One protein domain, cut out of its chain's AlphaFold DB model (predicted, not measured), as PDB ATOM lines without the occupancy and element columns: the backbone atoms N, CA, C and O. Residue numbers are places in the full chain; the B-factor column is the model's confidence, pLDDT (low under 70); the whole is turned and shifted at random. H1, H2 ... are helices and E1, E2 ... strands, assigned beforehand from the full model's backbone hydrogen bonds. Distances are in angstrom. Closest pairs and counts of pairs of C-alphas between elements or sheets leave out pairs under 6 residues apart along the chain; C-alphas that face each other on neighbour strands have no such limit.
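AT A GLANCE: This is residues 434 to 526 of the 959 residues of an uncharacterized protein of Rhodothermaceae bacterium (UniProt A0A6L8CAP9). Look for a sandwich, two twisted sheets face to face: E3, E9, E8, E5 and E6 make the larger, E2, E1, E4 and E7 the smaller, and the chain changes sheet five times. The one named helix, the short H1, lies near the strand ends where E7 and E9 finish. The 93 printed residues hold, in order, E1 to E7, H1, E8 and E9; the class is mostly strand. The larger sheet, ordered E3, E9, E8, E5, E6, is mixed; the smaller, E2, E1, E4, E7, is antiparallel. The whole is compact, with a radius of gyration of the C-alphas of 12.6 A and spans of 37 by 28 by 20 A.

IN THESE COORDINATES: Begin in the larger sheet with E9, residues 518 to 525, the longest strand at 20.7 A; find C-alpha 518 at (-15.707, -18.090, -89.493) and C-alpha 525 at (-9.464, -37.745, -91.700). Its sheet also holds E3, residues 450 to 454, 12.4 A; E8, residues 505 to 509, 12.5 A; E5, residues 472 to 475, 9.6 A; and E6, residues 478 to 480, 6.3 A. In the smaller sheet E1, residues 434 to 437, 10.1 A, begins at C-alpha 434, (-5.521, -21.403, -84.546). Beside it are E2, residues 443 to 446, 9.7 A, and E4, residues 461 to 465, 12.7 A; E7, residues 489 to 493, 13.7 A, follows E4 in the sheet. H1 is residues 494 to 498, 6.2 A.

HOW THE PARTS SIT: In the larger sheet, see E3 and E9 run parallel, N 452 to O 522 at 2.8 A. The hairpin E8 and E9 is antiparallel, N 506 to O 521 at 2.9 A. E8 and E5 are antiparallel, N 507 to O 474 at 2.8 A, and so is the hairpin E5 and E6, N 480 to O 473 at 2.8 A. In the smaller sheet, only just strongly twisted with C-alphas up to 4.4 A off its plane, the hairpin E1 and E2 has N 436 to O 444 at 2.8 A, E1 and E4 N 463 to O 435 at 2.8 A, and E4 and E7 N 490 to O 464 at 2.8 A. The parts of the sheets that face each other are 10.0 A centre to centre, their strands at 23 degrees. H1 is on the larger sheet, height 7.9 A, only just over E9 with 3 of its 5 C-alphas; the closest C-alphas, of Lys 498 and Leu 525, are 6.5 A apart. It only grazes the smaller sheet, with residues 494 to 497. In H1 every O i to N i+4 pair is within hydrogen-bond range.

THE WHOLE: The C-alphas farthest apart, of Asp 440 and Ser 514, are 39.3 A apart. The printed part has no cut, and no link is long. The mean pLDDT of the printed part is 78.6; look for values under 70 at 439 to 442, 450 to 451, 453, 455 to 459 and 513 to 514.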
ATOM      1  N   ILE A 434      -5.421 -19.949 -84.516       85.69
ATOM      2  CA  ILE A 434      -5.521 -21.403 -84.546       85.69
ATOM      3  C   ILE A 434      -4.110 -21.959 -84.493       85.69
ATOM      4  O   ILE A 434      -3.202 -21.439 -85.143       85.69
ATOM      5  N   SER A 435      -3.907 -23.017 -83.728       83.62
ATOM      6  CA  SER A 435      -2.634 -23.713 -83.682       83.62
ATOM      7  C   SER A 435      -2.802 -25.192 -83.382       83.62
ATOM      8  O   SER A 435      -3.797 -25.630 -82.813       83.62
ATOM      9  N   VAL A 436      -1.803 -25.973 -83.768       83.00
ATOM     10  CA  VAL A 436      -1.686 -27.380 -83.400       83.00
ATOM     11  C   VAL A 436      -0.557 -27.506 -82.408       83.00
ATOM     12  O   VAL A 436       0.570 -27.083 -82.676       83.00
ATOM     13  N   ARG A 437      -0.854 -28.126 -81.272       79.06
ATOM     14  CA  ARG A 437       0.164 -28.588 -80.344       79.06
ATOM     15  C   ARG A 437       0.421 -30.061 -80.576       79.06
ATOM     16  O   ARG A 437      -0.518 -30.846 -80.544       79.06
ATOM     17  N   ARG A 438       1.684 -30.412 -80.790       71.69
ATOM     18  CA  ARG A 438       2.148 -31.789 -80.970       71.69
ATOM     19  C   ARG A 438       2.518 -32.428 -79.624       71.69
ATOM     20  O   ARG A 438       2.694 -31.705 -78.638       71.69
ATOM     21  N   PRO A 439       2.701 -33.761 -79.563       59.34
ATOM     22  CA  PRO A 439       3.029 -34.461 -78.319       59.34
ATOM     23  C   PRO A 439       4.350 -34.002 -77.692       59.34
ATOM     24  O   PRO A 439       4.538 -34.091 -76.484       59.34
ATOM     25  N   ASP A 440       5.280 -33.481 -78.495       54.78
ATOM     26  CA  ASP A 440       6.552 -32.924 -78.024       54.78
ATOM     27  C   ASP A 440       6.410 -31.552 -77.332       54.78
ATOM     28  O   ASP A 440       7.403 -30.989 -76.864       54.78
ATOM     29  N   GLY A 441       5.186 -31.021 -77.246       57.34
ATOM     30  CA  GLY A 441       4.868 -29.711 -76.683       57.34
ATOM     31  C   GLY A 441       5.127 -28.552 -77.644       57.34
ATOM     32  O   GLY A 441       4.881 -27.402 -77.277       57.34
ATOM     33  N   SER A 442       5.607 -28.822 -78.863       60.19
ATOM     34  CA  SER A 442       5.744 -27.792 -79.887       60.19
ATOM     35  C   SER A 442       4.367 -27.334 -80.351       60.19
ATOM     36  O   SER A 442       3.439 -28.129 -80.506       60.19
ATOM     37  N   GLU A 443       4.229 -26.029 -80.545       72.69
ATOM     38  CA  GLU A 443       2.996 -25.412 -81.007       72.69
ATOM     39  C   GLU A 443       3.256 -24.707 -82.333       72.69
ATOM     40  O   GLU A 443       4.244 -23.988 -82.481       72.69
ATOM     41  N   GLN A 444       2.378 -24.942 -83.298       72.44
ATOM     42  CA  GLN A 444       2.496 -24.455 -84.665       72.44
ATOM     43  C   GLN A 444       1.217 -23.719 -85.049       72.44
ATOM     44  O   GLN A 444       0.132 -24.281 -84.918       72.44
ATOM     45  N   ALA A 445       1.333 -22.464 -85.485       73.50
ATOM     46  CA  ALA A 445       0.186 -21.676 -85.929       73.50
ATOM     47  C   ALA A 445      -0.379 -22.239 -87.238       73.50
ATOM     48  O   ALA A 445       0.382 -22.539 -88.150       73.50
ATOM     49  N   LEU A 446      -1.703 -22.327 -87.330       72.38
ATOM     50  CA  LEU A 446      -2.434 -22.652 -88.547       72.38
ATOM     51  C   LEU A 446      -3.102 -21.399 -89.107       72.38
ATOM     52  O   LEU A 446      -3.489 -20.488 -88.371       72.38
ATOM     53  N   ARG A 447      -3.303 -21.381 -90.424       70.69
ATOM     54  CA  ARG A 447      -4.142 -20.367 -91.073       70.69
ATOM     55  C   ARG A 447      -5.618 -20.679 -90.865       70.69
ATOM     56  O   ARG A 447      -6.024 -21.839 -90.875       70.69
ATOM     57  N   VAL A 448      -6.426 -19.630 -90.759       76.88
ATOM     58  CA  VAL A 448      -7.884 -19.746 -90.852       76.88
ATOM     59  C   VAL A 448      -8.253 -20.336 -92.218       76.88
ATOM     60  O   VAL A 448      -7.671 -19.970 -93.238       76.88
ATOM     61  N   GLY A 449      -9.174 -21.295 -92.228       72.00
ATOM     62  CA  GLY A 449      -9.578 -22.065 -93.402       72.00
ATOM     63  C   GLY A 449      -8.596 -23.166 -93.818       72.00
ATOM     64  O   GLY A 449      -8.873 -23.885 -94.783       72.00
ATOM     65  N   ALA A 450      -7.470 -23.341 -93.112       66.56
ATOM     66  CA  ALA A 450      -6.524 -24.412 -93.411       66.56
ATOM     67  C   ALA A 450      -7.197 -25.787 -93.309       66.56
ATOM     68  O   ALA A 450      -8.220 -25.972 -92.648       66.56
ATOM     69  N   SER A 451      -6.615 -26.781 -93.972       68.94
ATOM     70  CA  SER A 451      -7.008 -28.169 -93.755       68.94
ATOM     71  C   SER A 451      -6.072 -28.805 -92.745       68.94
ATOM     72  O   SER A 451      -4.858 -28.812 -92.933       68.94
ATOM     73  N   LEU A 452      -6.653 -29.314 -91.665       76.62
ATOM     74  CA  LEU A 452      -5.939 -29.998 -90.609       76.62
ATOM     75  C   LEU A 452      -6.035 -31.494 -90.812       76.62
ATOM     76  O   LEU A 452      -7.116 -32.083 -90.775       76.62
ATOM     77  N   LEU A 453      -4.864 -32.080 -90.993       69.50
ATOM     78  CA  LEU A 453      -4.671 -33.509 -91.000       69.50
ATOM     79  C   LEU A 453      -4.648 -34.033 -89.566       69.50
ATOM     80  O   LEU A 453      -3.754 -33.682 -88.793       69.50
ATOM     81  N   VAL A 454      -5.644 -34.844 -89.222       75.12
ATOM     82  CA  VAL A 454      -5.769 -35.448 -87.894       75.12
ATOM     83  C   VAL A 454      -5.135 -36.833 -87.944       75.12
ATOM     84  O   VAL A 454      -5.690 -37.745 -88.552       75.12
ATOM     85  N   GLN A 455      -3.949 -36.955 -87.348       67.06
ATOM     86  CA  GLN A 455      -3.186 -38.205 -87.269       67.06
ATOM     87  C   GLN A 455      -3.603 -39.015 -86.032       67.06
ATOM     88  O   GLN A 455      -4.202 -38.468 -85.105       67.06
ATOM     89  N   ASP A 456      -3.255 -40.305 -85.988       57.78
ATOM     90  CA  ASP A 456      -3.416 -41.151 -84.794       57.78
ATOM     91  C   ASP A 456      -2.363 -40.824 -83.721       57.78
ATOM     92  O   ASP A 456      -1.497 -41.629 -83.378       57.78
ATOM     93  N   ASP A 457      -2.412 -39.604 -83.186       63.34
ATOM     94  CA  ASP A 457      -1.652 -39.203 -82.010       63.34
ATOM     95  C   ASP A 457      -2.572 -38.681 -80.897       63.34
ATOM     96  O   ASP A 457      -3.071 -37.561 -80.902       63.34
ATOM     97  N   TYR A 458      -2.734 -39.493 -79.850       57.00
ATOM     98  CA  TYR A 458      -3.578 -39.189 -78.683       57.00
ATOM     99  C   TYR A 458      -3.159 -37.945 -77.880       57.00
ATOM    100  O   TYR A 458      -3.831 -37.581 -76.921       57.00
ATOM    101  N   ALA A 459      -2.030 -37.320 -78.211       64.62
ATOM    102  CA  ALA A 459      -1.488 -36.179 -77.481       64.62
ATOM    103  C   ALA A 459      -1.479 -34.875 -78.292       64.62
ATOM    104  O   ALA A 459      -1.157 -33.828 -77.719       64.62
ATOM    105  N   SER A 460      -1.832 -34.906 -79.584       76.81
ATOM    106  CA  SER A 460      -1.978 -33.671 -80.354       76.81
ATOM    107  C   SER A 460      -3.312 -32.999 -80.085       76.81
ATOM    108  O   SER A 460      -4.354 -33.647 -79.973       76.81
ATOM    109  N   ASN A 461      -3.273 -31.672 -80.012       82.94
ATOM    110  CA  ASN A 461      -4.444 -30.852 -79.748       82.94
ATOM    111  C   ASN A 461      -4.544 -29.723 -80.767       82.94
ATOM    112  O   ASN A 461      -3.554 -29.045 -81.058       82.94
ATOM    113  N   LEU A 462      -5.757 -29.491 -81.257       87.62
ATOM    114  CA  LEU A 462      -6.113 -28.243 -81.909       87.62
ATOM    115  C   LEU A 462      -6.426 -27.218 -80.821       87.62
ATOM    116  O   LEU A 462      -7.184 -27.495 -79.893       87.62
ATOM    117  N   ILE A 463      -5.836 -26.038 -80.941       87.44
ATOM    118  CA  ILE A 463      -6.014 -24.925 -80.022       87.44
ATOM    119  C   ILE A 463      -6.583 -23.755 -80.814       87.44
ATOM    120  O   ILE A 463      -6.015 -23.346 -81.826       87.44
ATOM    121  N   VAL A 464      -7.687 -23.197 -80.333       87.81
ATOM    122  CA  VAL A 464      -8.289 -21.977 -80.868       87.81
ATOM    123  C   VAL A 464      -8.265 -20.928 -79.769       87.81
ATOM    124  O   VAL A 464      -8.728 -21.184 -78.661       87.81
ATOM    125  N   ARG A 465      -7.737 -19.739 -80.059       85.19
ATOM    126  CA  ARG A 465      -7.799 -18.594 -79.144       85.19
ATOM    127  C   ARG A 465      -8.675 -17.521 -79.739       85.19
ATOM    128  O   ARG A 465      -8.504 -17.172 -80.906       85.19
ATOM    129  N   TYR A 466      -9.573 -17.010 -78.918       83.25
ATOM    130  CA  TYR A 466     -10.454 -15.913 -79.260       83.25
ATOM    131  C   TYR A 466     -10.828 -15.178 -77.980       83.25
ATOM    132  O   TYR A 466     -10.976 -15.778 -76.918       83.25
ATOM    133  N   SER A 467     -10.914 -13.868 -78.088       76.50
ATOM    134  CA  SER A 467     -11.096 -12.920 -76.991       76.50
ATOM    135  C   SER A 467     -12.532 -12.823 -76.490       76.50
ATOM    136  O   SER A 467     -12.739 -12.545 -75.313       76.50
ATOM    137  N   ASP A 468     -13.515 -13.058 -77.363       80.62
ATOM    138  CA  ASP A 468     -14.932 -13.011 -77.012       80.62
ATOM    139  C   ASP A 468     -15.291 -14.189 -76.087       80.62
ATOM    140  O   ASP A 468     -15.344 -15.338 -76.544       80.62
ATOM    141  N   PRO A 469     -15.582 -13.933 -74.798       76.00
ATOM    142  CA  PRO A 469     -15.834 -14.992 -73.829       76.00
ATOM    143  C   PRO A 469     -17.149 -15.738 -74.101       76.00
ATOM    144  O   PRO A 469     -17.308 -16.877 -73.657       76.00
ATOM    145  N   MET A 470     -18.091 -15.105 -74.810       84.50
ATOM    146  CA  MET A 470     -19.430 -15.637 -75.089       84.50
ATOM    147  C   MET A 470     -19.532 -16.305 -76.464       84.50
ATOM    148  O   MET A 470     -20.575 -16.880 -76.790       84.50
ATOM    149  N   ALA A 471     -18.470 -16.256 -77.271       87.44
ATOM    150  CA  ALA A 471     -18.441 -16.930 -78.560       87.44
ATOM    151  C   ALA A 471     -18.603 -18.450 -78.406       87.44
ATOM    152  O   ALA A 471     -18.190 -19.064 -77.414       87.44
ATOM    153  N   LYS A 472     -19.217 -19.058 -79.419       91.62
ATOM    154  CA  LYS A 472     -19.454 -20.501 -79.491       91.62
ATOM    155  C   LYS A 472     -18.510 -21.119 -80.513       91.62
ATOM    156  O   LYS A 472     -18.083 -20.453 -81.461       91.62
ATOM    157  N   ILE A 473     -18.219 -22.400 -80.338       92.44
ATOM    158  CA  ILE A 473     -17.547 -23.204 -81.358       92.44
ATOM    159  C   ILE A 473     -18.502 -24.280 -81.839       92.44
ATOM    160  O   ILE A 473     -19.121 -24.961 -81.035       92.44
ATOM    161  N   ASP A 474     -18.604 -24.419 -83.153       91.81
ATOM    162  CA  ASP A 474     -19.203 -25.580 -83.800       91.81
ATOM    163  C   ASP A 474     -18.059 -26.525 -84.198       91.81
ATOM    164  O   ASP A 474     -17.265 -26.228 -85.097       91.81
ATOM    165  N   SER A 475     -17.937 -27.635 -83.470       90.62
ATOM    166  CA  SER A 475     -16.968 -28.696 -83.720       90.62
ATOM    167  C   SER A 475     -17.675 -29.856 -84.407       90.62
ATOM    168  O   SER A 475     -18.265 -30.716 -83.758       90.62
ATOM    169  N   LYS A 476     -17.609 -29.890 -85.743       87.81
ATOM    170  CA  LYS A 476     -18.173 -30.979 -86.556       87.81
ATOM    171  C   LYS A 476     -19.681 -31.229 -86.337       87.81
ATOM    172  O   LYS A 476     -20.130 -32.357 -86.525       87.81
ATOM    173  N   GLY A 477     -20.455 -30.199 -85.991       84.19
ATOM    174  CA  GLY A 477     -21.893 -30.265 -85.705       84.19
ATOM    175  C   GLY A 477     -22.225 -30.117 -84.218       84.19
ATOM    176  O   GLY A 477     -23.345 -29.750 -83.870       84.19
ATOM    177  N   GLU A 478     -21.261 -30.343 -83.322       87.69
ATOM    178  CA  GLU A 478     -21.455 -30.117 -81.891       87.69
ATOM    179  C   GLU A 478     -21.216 -28.644 -81.539       87.69
ATOM    180  O   GLU A 478     -20.102 -28.127 -81.665       87.69
ATOM    181  N   ILE A 479     -22.265 -27.958 -81.075       89.00
ATOM    182  CA  ILE A 479     -22.176 -26.561 -80.640       89.00
ATOM    183  C   ILE A 479     -21.781 -26.504 -79.167       89.00
ATOM    184  O   ILE A 479     -22.573 -26.817 -78.278       89.00
ATOM    185  N   ILE A 480     -20.581 -25.995 -78.915       87.06
ATOM    186  CA  ILE A 480     -20.025 -25.766 -77.587       87.06
ATOM    187  C   ILE A 480     -20.288 -24.302 -77.199       87.06
ATOM    188  O   ILE A 480     -19.686 -23.388 -77.783       87.06
ATOM    189  N   PRO A 481     -21.196 -24.033 -76.240       83.75
ATOM    190  CA  PRO A 481     -21.473 -22.677 -75.782       83.75
ATOM    191  C   PRO A 481     -20.321 -22.135 -74.927       83.75
ATOM    192  O   PRO A 481     -19.670 -22.885 -74.201       83.75
ATOM    193  N   THR A 482     -20.090 -20.817 -74.964       80.94
ATOM    194  CA  THR A 482     -19.082 -20.131 -74.123       80.94
ATOM    195  C   THR A 482     -17.692 -20.781 -74.186       80.94
ATOM    196  O   THR A 482     -17.011 -20.916 -73.172       80.94
ATOM    197  N   ALA A 483     -17.275 -21.208 -75.384       81.44
ATOM    198  CA  ALA A 483     -16.114 -22.080 -75.592       81.44
ATOM    199  C   ALA A 483     -14.782 -21.472 -75.112       81.44
ATOM    200  O   ALA A 483     -13.819 -22.197 -74.882       81.44
ATOM    201  N   PHE A 484     -14.723 -20.146 -74.964       80.25
ATOM    202  CA  PHE A 484     -13.517 -19.413 -74.581       80.25
ATOM    203  C   PHE A 484     -13.535 -18.941 -73.121       80.25
ATOM    204  O   PHE A 484     -12.478 -18.903 -72.482       80.25
ATOM    205  N   GLY A 485     -14.712 -18.599 -72.581       74.94
ATOM    206  CA  GLY A 485     -14.887 -18.117 -71.207       74.94
ATOM    207  C   GLY A 485     -13.880 -17.024 -70.812       74.94
ATOM    208  O   GLY A 485     -13.424 -16.244 -71.642       74.94
ATOM    209  N   LYS A 486     -13.465 -16.996 -69.537       70.56
ATOM    210  CA  LYS A 486     -12.402 -16.087 -69.045       70.56
ATOM    211  C   LYS A 486     -10.986 -16.474 -69.513       70.56
ATOM    212  O   LYS A 486     -10.031 -15.754 -69.237       70.56
ATOM    213  N   VAL A 487     -10.831 -17.624 -70.171       72.25
ATOM    214  CA  VAL A 487      -9.529 -18.169 -70.589       72.25
ATOM    215  C   VAL A 487      -9.117 -17.650 -71.965       72.25
ATOM    216  O   VAL A 487      -7.925 -17.570 -72.256       72.25
ATOM    217  N   GLY A 488     -10.093 -17.307 -72.809       76.50
ATOM    218  CA  GLY A 488      -9.856 -16.885 -74.186       76.50
ATOM    219  C   GLY A 488      -9.369 -18.025 -75.087       76.50
ATOM    220  O   GLY A 488      -8.714 -17.778 -76.102       76.50
ATOM    221  N   MET A 489      -9.602 -19.288 -74.701       82.81
ATOM    222  CA  MET A 489      -9.062 -20.446 -75.414       82.81
ATOM    223  C   MET A 489      -9.962 -21.673 -75.329       82.81
ATOM    224  O   MET A 489     -10.371 -22.062 -74.240       82.81
ATOM    225  N   TRP A 490     -10.149 -22.321 -76.473       86.88
ATOM    226  CA  TRP A 490     -10.778 -23.627 -76.615       86.88
ATOM    227  C   TRP A 490      -9.771 -24.639 -77.162       86.88
ATOM    228  O   TRP A 490      -8.902 -24.290 -77.972       86.88
ATOM    229  N   ARG A 491      -9.866 -25.896 -76.723       87.06
ATOM    230  CA  ARG A 491      -8.996 -26.978 -77.185       87.06
ATOM    231  C   ARG A 491      -9.795 -28.246 -77.440       87.06
ATOM    232  O   ARG A 491     -10.734 -28.548 -76.717       87.06
ATOM    233  N   THR A 492      -9.348 -29.018 -78.422       85.00
ATOM    234  CA  THR A 492      -9.865 -30.364 -78.678       85.00
ATOM    235  C   THR A 492      -8.728 -31.305 -79.037       85.00
ATOM    236  O   THR A 492      -7.772 -30.918 -79.722       85.00
ATOM    237  N   SER A 493      -8.837 -32.550 -78.580       80.75
ATOM    238  CA  SER A 493      -7.898 -33.609 -78.928       80.75
ATOM    239  C   SER A 493      -8.078 -34.026 -80.391       80.75
ATOM    240  O   SER A 493      -9.168 -33.921 -80.965       80.75
ATOM    241  N   PHE A 494      -7.009 -34.517 -81.017       83.12
ATOM    242  CA  PHE A 494      -7.098 -35.128 -82.347       83.12
ATOM    243  C   PHE A 494      -7.983 -36.382 -82.326       83.12
ATOM    244  O   PHE A 494      -8.741 -36.618 -83.264       83.12
ATOM    245  N   ALA A 495      -7.977 -37.122 -81.213       76.25
ATOM    246  CA  ALA A 495      -8.862 -38.261 -80.999       76.25
ATOM    247  C   ALA A 495     -10.352 -37.871 -81.065       76.25
ATOM    248  O   ALA A 495     -11.118 -38.543 -81.754       76.25
ATOM    249  N   ALA A 496     -10.758 -36.767 -80.427       78.62
ATOM    250  CA  ALA A 496     -12.126 -36.253 -80.521       78.62
ATOM    251  C   ALA A 496     -12.467 -35.791 -81.946       78.62
ATOM    252  O   ALA A 496     -13.518 -36.133 -82.480       78.62
ATOM    253  N   LEU A 497     -11.539 -35.106 -82.624       83.12
ATOM    254  CA  LEU A 497     -11.737 -34.679 -84.015       83.12
ATOM    255  C   LEU A 497     -11.855 -35.848 -85.010       83.12
ATOM    256  O   LEU A 497     -12.430 -35.663 -86.091       83.12
ATOM    257  N   LYS A 498     -11.333 -37.034 -84.665       76.62
ATOM    258  CA  LYS A 498     -11.439 -38.256 -85.477       76.62
ATOM    259  C   LYS A 498     -12.837 -38.881 -85.437       76.62
ATOM    260  O   LYS A 498     -13.227 -39.509 -86.419       76.62
ATOM    261  N   GLN A 499     -13.603 -38.677 -84.363       77.06
ATOM    262  CA  GLN A 499     -14.962 -39.222 -84.229       77.06
ATOM    263  C   GLN A 499     -15.893 -38.706 -85.337       77.06
ATOM    264  O   GLN A 499     -15.695 -37.605 -85.848       77.06
ATOM    265  N   GLU A 500     -16.895 -39.488 -85.747       71.50
ATOM    266  CA  GLU A 500     -17.863 -39.053 -86.768       71.50
ATOM    267  C   GLU A 500     -18.644 -37.805 -86.308       71.50
ATOM    268  O   GLU A 500     -18.928 -37.642 -85.127       71.50
ATOM    269  N   GLY A 501     -18.991 -36.917 -87.247       77.56
ATOM    270  CA  GLY A 501     -19.785 -35.711 -86.984       77.56
ATOM    271  C   GLY A 501     -20.601 -35.298 -88.210       77.56
ATOM    272  O   GLY A 501     -20.403 -35.846 -89.296       77.56
ATOM    273  N   GLU A 502     -21.504 -34.327 -88.056       79.12
ATOM    274  CA  GLU A 502     -22.386 -33.843 -89.133       79.12
ATOM    275  C   GLU A 502     -21.601 -33.213 -90.296       79.12
ATOM    276  O   GLU A 502     -22.004 -33.287 -91.458       79.12
ATOM    277  N   HIS A 503     -20.444 -32.610 -90.000       80.44
ATOM    278  CA  HIS A 503     -19.522 -32.076 -91.000       80.44
ATOM    279  C   HIS A 503     -18.057 -32.154 -90.561       80.44
ATOM    280  O   HIS A 503     -17.724 -32.418 -89.416       80.44
ATOM    281  N   ASN A 504     -17.139 -31.855 -91.484       78.69
ATOM    282  CA  ASN A 504     -15.691 -31.931 -91.259       78.69
ATOM    283  C   ASN A 504     -15.050 -30.547 -91.090       78.69
ATOM    284  O   ASN A 504     -14.066 -30.221 -91.755       78.69
ATOM    285  N   ARG A 505     -15.642 -29.689 -90.260       85.75
ATOM    286  CA  ARG A 505     -15.167 -28.314 -90.029       85.75
ATOM    287  C   ARG A 505     -15.260 -27.958 -88.555       85.75
ATOM    288  O   ARG A 505     -16.189 -28.410 -87.894       85.75
ATOM    289  N   VAL A 506     -14.329 -27.128 -88.099       91.00
ATOM    290  CA  VAL A 506     -14.455 -26.375 -86.850       91.00
ATOM    291  C   VAL A 506     -14.751 -24.930 -87.222       91.00
ATOM    292  O   VAL A 506     -14.027 -24.341 -88.032       91.00
ATOM    293  N   ARG A 507     -15.815 -24.367 -86.653       92.69
ATOM    294  CA  ARG A 507     -16.270 -23.003 -86.928       92.69
ATOM    295  C   ARG A 507     -16.334 -22.178 -85.660       92.69
ATOM    296  O   ARG A 507     -16.739 -22.666 -84.608       92.69
ATOM    297  N   LEU A 508     -15.981 -20.908 -85.794       91.38
ATOM    298  CA  LEU A 508     -16.214 -19.898 -84.777       91.38
ATOM    299  C   LEU A 508     -17.551 -19.212 -85.039       91.38
ATOM    300  O   LEU A 508     -17.810 -18.750 -86.152       91.38
ATOM    301  N   LEU A 509     -18.358 -19.103 -83.992       91.44
ATOM    302  CA  LEU A 509     -19.617 -18.373 -83.980       91.44
ATOM    303  C   LEU A 509     -19.468 -17.203 -82.991       91.44
ATOM    304  O   LEU A 509     -19.589 -17.415 -81.778       91.44
ATOM    305  N   PRO A 510     -19.144 -15.986 -83.469       86.75
ATOM    306  CA  PRO A 510     -19.030 -14.807 -82.613       86.75
ATOM    307  C   PRO A 510     -20.335 -14.519 -81.857       86.75
ATOM    308  O   PRO A 510     -21.417 -14.799 -82.368       86.75
ATOM    309  N   SER A 511     -20.253 -13.928 -80.661       84.75
ATOM    310  CA  SER A 511     -21.460 -13.540 -79.913       84.75
ATOM    311  C   SER A 511     -22.196 -12.349 -80.541       84.75
ATOM    312  O   SER A 511     -23.406 -12.208 -80.383       84.75
ATOM    313  N   CYS A 512     -21.471 -11.492 -81.264       76.88
ATOM    314  CA  CYS A 512     -22.024 -10.317 -81.924       76.88
ATOM    315  C   CYS A 512     -22.583 -10.673 -83.307       76.88
ATOM    316  O   CYS A 512     -21.817 -11.040 -84.196       76.88
ATOM    317  N   GLU A 513     -23.886 -10.462 -83.518       66.31
ATOM    318  CA  GLU A 513     -24.591 -10.770 -84.777       66.31
ATOM    319  C   GLU A 513     -24.018 -10.055 -86.014       66.31
ATOM    320  O   GLU A 513     -24.190 -10.522 -87.136       66.31
ATOM    321  N   SER A 514     -23.306  -8.939 -85.828       69.06
ATOM    322  CA  SER A 514     -22.659  -8.209 -86.929       69.06
ATOM    323  C   SER A 514     -21.410  -8.901 -87.492       69.06
ATOM    324  O   SER A 514     -20.975  -8.566 -88.594       69.06
ATOM    325  N   LYS A 515     -20.816  -9.857 -86.762       73.25
ATOM    326  CA  LYS A 515     -19.642 -10.612 -87.214       73.25
ATOM    327  C   LYS A 515     -20.085 -11.959 -87.803       73.25
ATOM    328  O   LYS A 515     -20.746 -12.725 -87.102       73.25
ATOM    329  N   PRO A 516     -19.711 -12.289 -89.055       79.31
ATOM    330  CA  PRO A 516     -20.090 -13.560 -89.663       79.31
ATOM    331  C   PRO A 516     -19.414 -14.744 -88.961       79.31
ATOM    332  O   PRO A 516     -18.366 -14.602 -88.325       79.31
ATOM    333  N   SER A 517     -19.997 -15.934 -89.122       84.50
ATOM    334  CA  SER A 517     -19.338 -17.177 -88.732       84.50
ATOM    335  C   SER A 517     -18.057 -17.380 -89.543       84.50
ATOM    336  O   SER A 517     -17.988 -17.057 -90.731       84.50
ATOM    337  N   LEU A 518     -17.024 -17.911 -88.889       85.88
ATOM    338  CA  LEU A 518     -15.707 -18.090 -89.493       85.88
ATOM    339  C   LEU A 518     -15.349 -19.575 -89.528       85.88
ATOM    340  O   LEU A 518     -15.256 -20.223 -88.485       85.88
ATOM    341  N   ASP A 519     -15.115 -20.113 -90.725       84.94
ATOM    342  CA  ASP A 519     -14.559 -21.458 -90.890       84.94
ATOM    343  C   ASP A 519     -13.085 -21.442 -90.460       84.94
ATOM    344  O   ASP A 519     -12.209 -20.967 -91.185       84.94
ATOM    345  N   LEU A 520     -12.807 -21.958 -89.262       87.06
ATOM    346  CA  LEU A 520     -11.466 -21.948 -88.689       87.06
ATOM    347  C   LEU A 520     -10.577 -22.981 -89.368       87.06
ATOM    348  O   LEU A 520      -9.499 -22.651 -89.851       87.06
ATOM    349  N   VAL A 521     -11.020 -24.235 -89.418       86.19
ATOM    350  CA  VAL A 521     -10.219 -25.315 -89.990       86.19
ATOM    351  C   VAL A 521     -11.111 -26.407 -90.564       86.19
ATOM    352  O   VAL A 521     -12.168 -26.734 -90.017       86.19
ATOM    353  N   ARG A 522     -10.685 -26.991 -91.683       81.19
ATOM    354  CA  ARG A 522     -11.313 -28.174 -92.271       81.19
ATOM    355  C   ARG A 522     -10.593 -29.422 -91.780       81.19
ATOM    356  O   ARG A 522      -9.405 -29.583 -92.027       81.19
ATOM    357  N   ILE A 523     -11.318 -30.329 -91.145       82.94
ATOM    358  CA  ILE A 523     -10.772 -31.601 -90.681       82.94
ATOM    359  C   ILE A 523     -10.647 -32.558 -91.864       82.94
ATOM    360  O   ILE A 523     -11.602 -32.785 -92.610       82.94
ATOM    361  N   VAL A 524      -9.456 -33.111 -92.049       72.12
ATOM    362  CA  VAL A 524      -9.201 -34.196 -92.988       72.12
ATOM    363  C   VAL A 524      -8.843 -35.421 -92.165       72.12
ATOM    364  O   VAL A 524      -7.781 -35.468 -91.547       72.12
ATOM    365  N   LEU A 525      -9.749 -36.397 -92.175       72.25
ATOM    366  CA  LEU A 525      -9.464 -37.745 -91.700       72.25
ATOM    367  C   LEU A 525      -8.653 -38.470 -92.772       72.25
ATOM    368  O   LEU A 525      -8.906 -38.284 -93.963       72.25
ATOM    369  N   GLU A 526      -7.684 -39.271 -92.356       70.88
ATOM    370  CA  GLU A 526      -6.813 -40.047 -93.233       70.88
ATOM    371  C   GLU A 526      -6.817 -41.513 -92.833       70.88
ATOM    372  O   GLU A 526      -7.121 -41.854 -91.693       70.88
TER     373      GLU A 526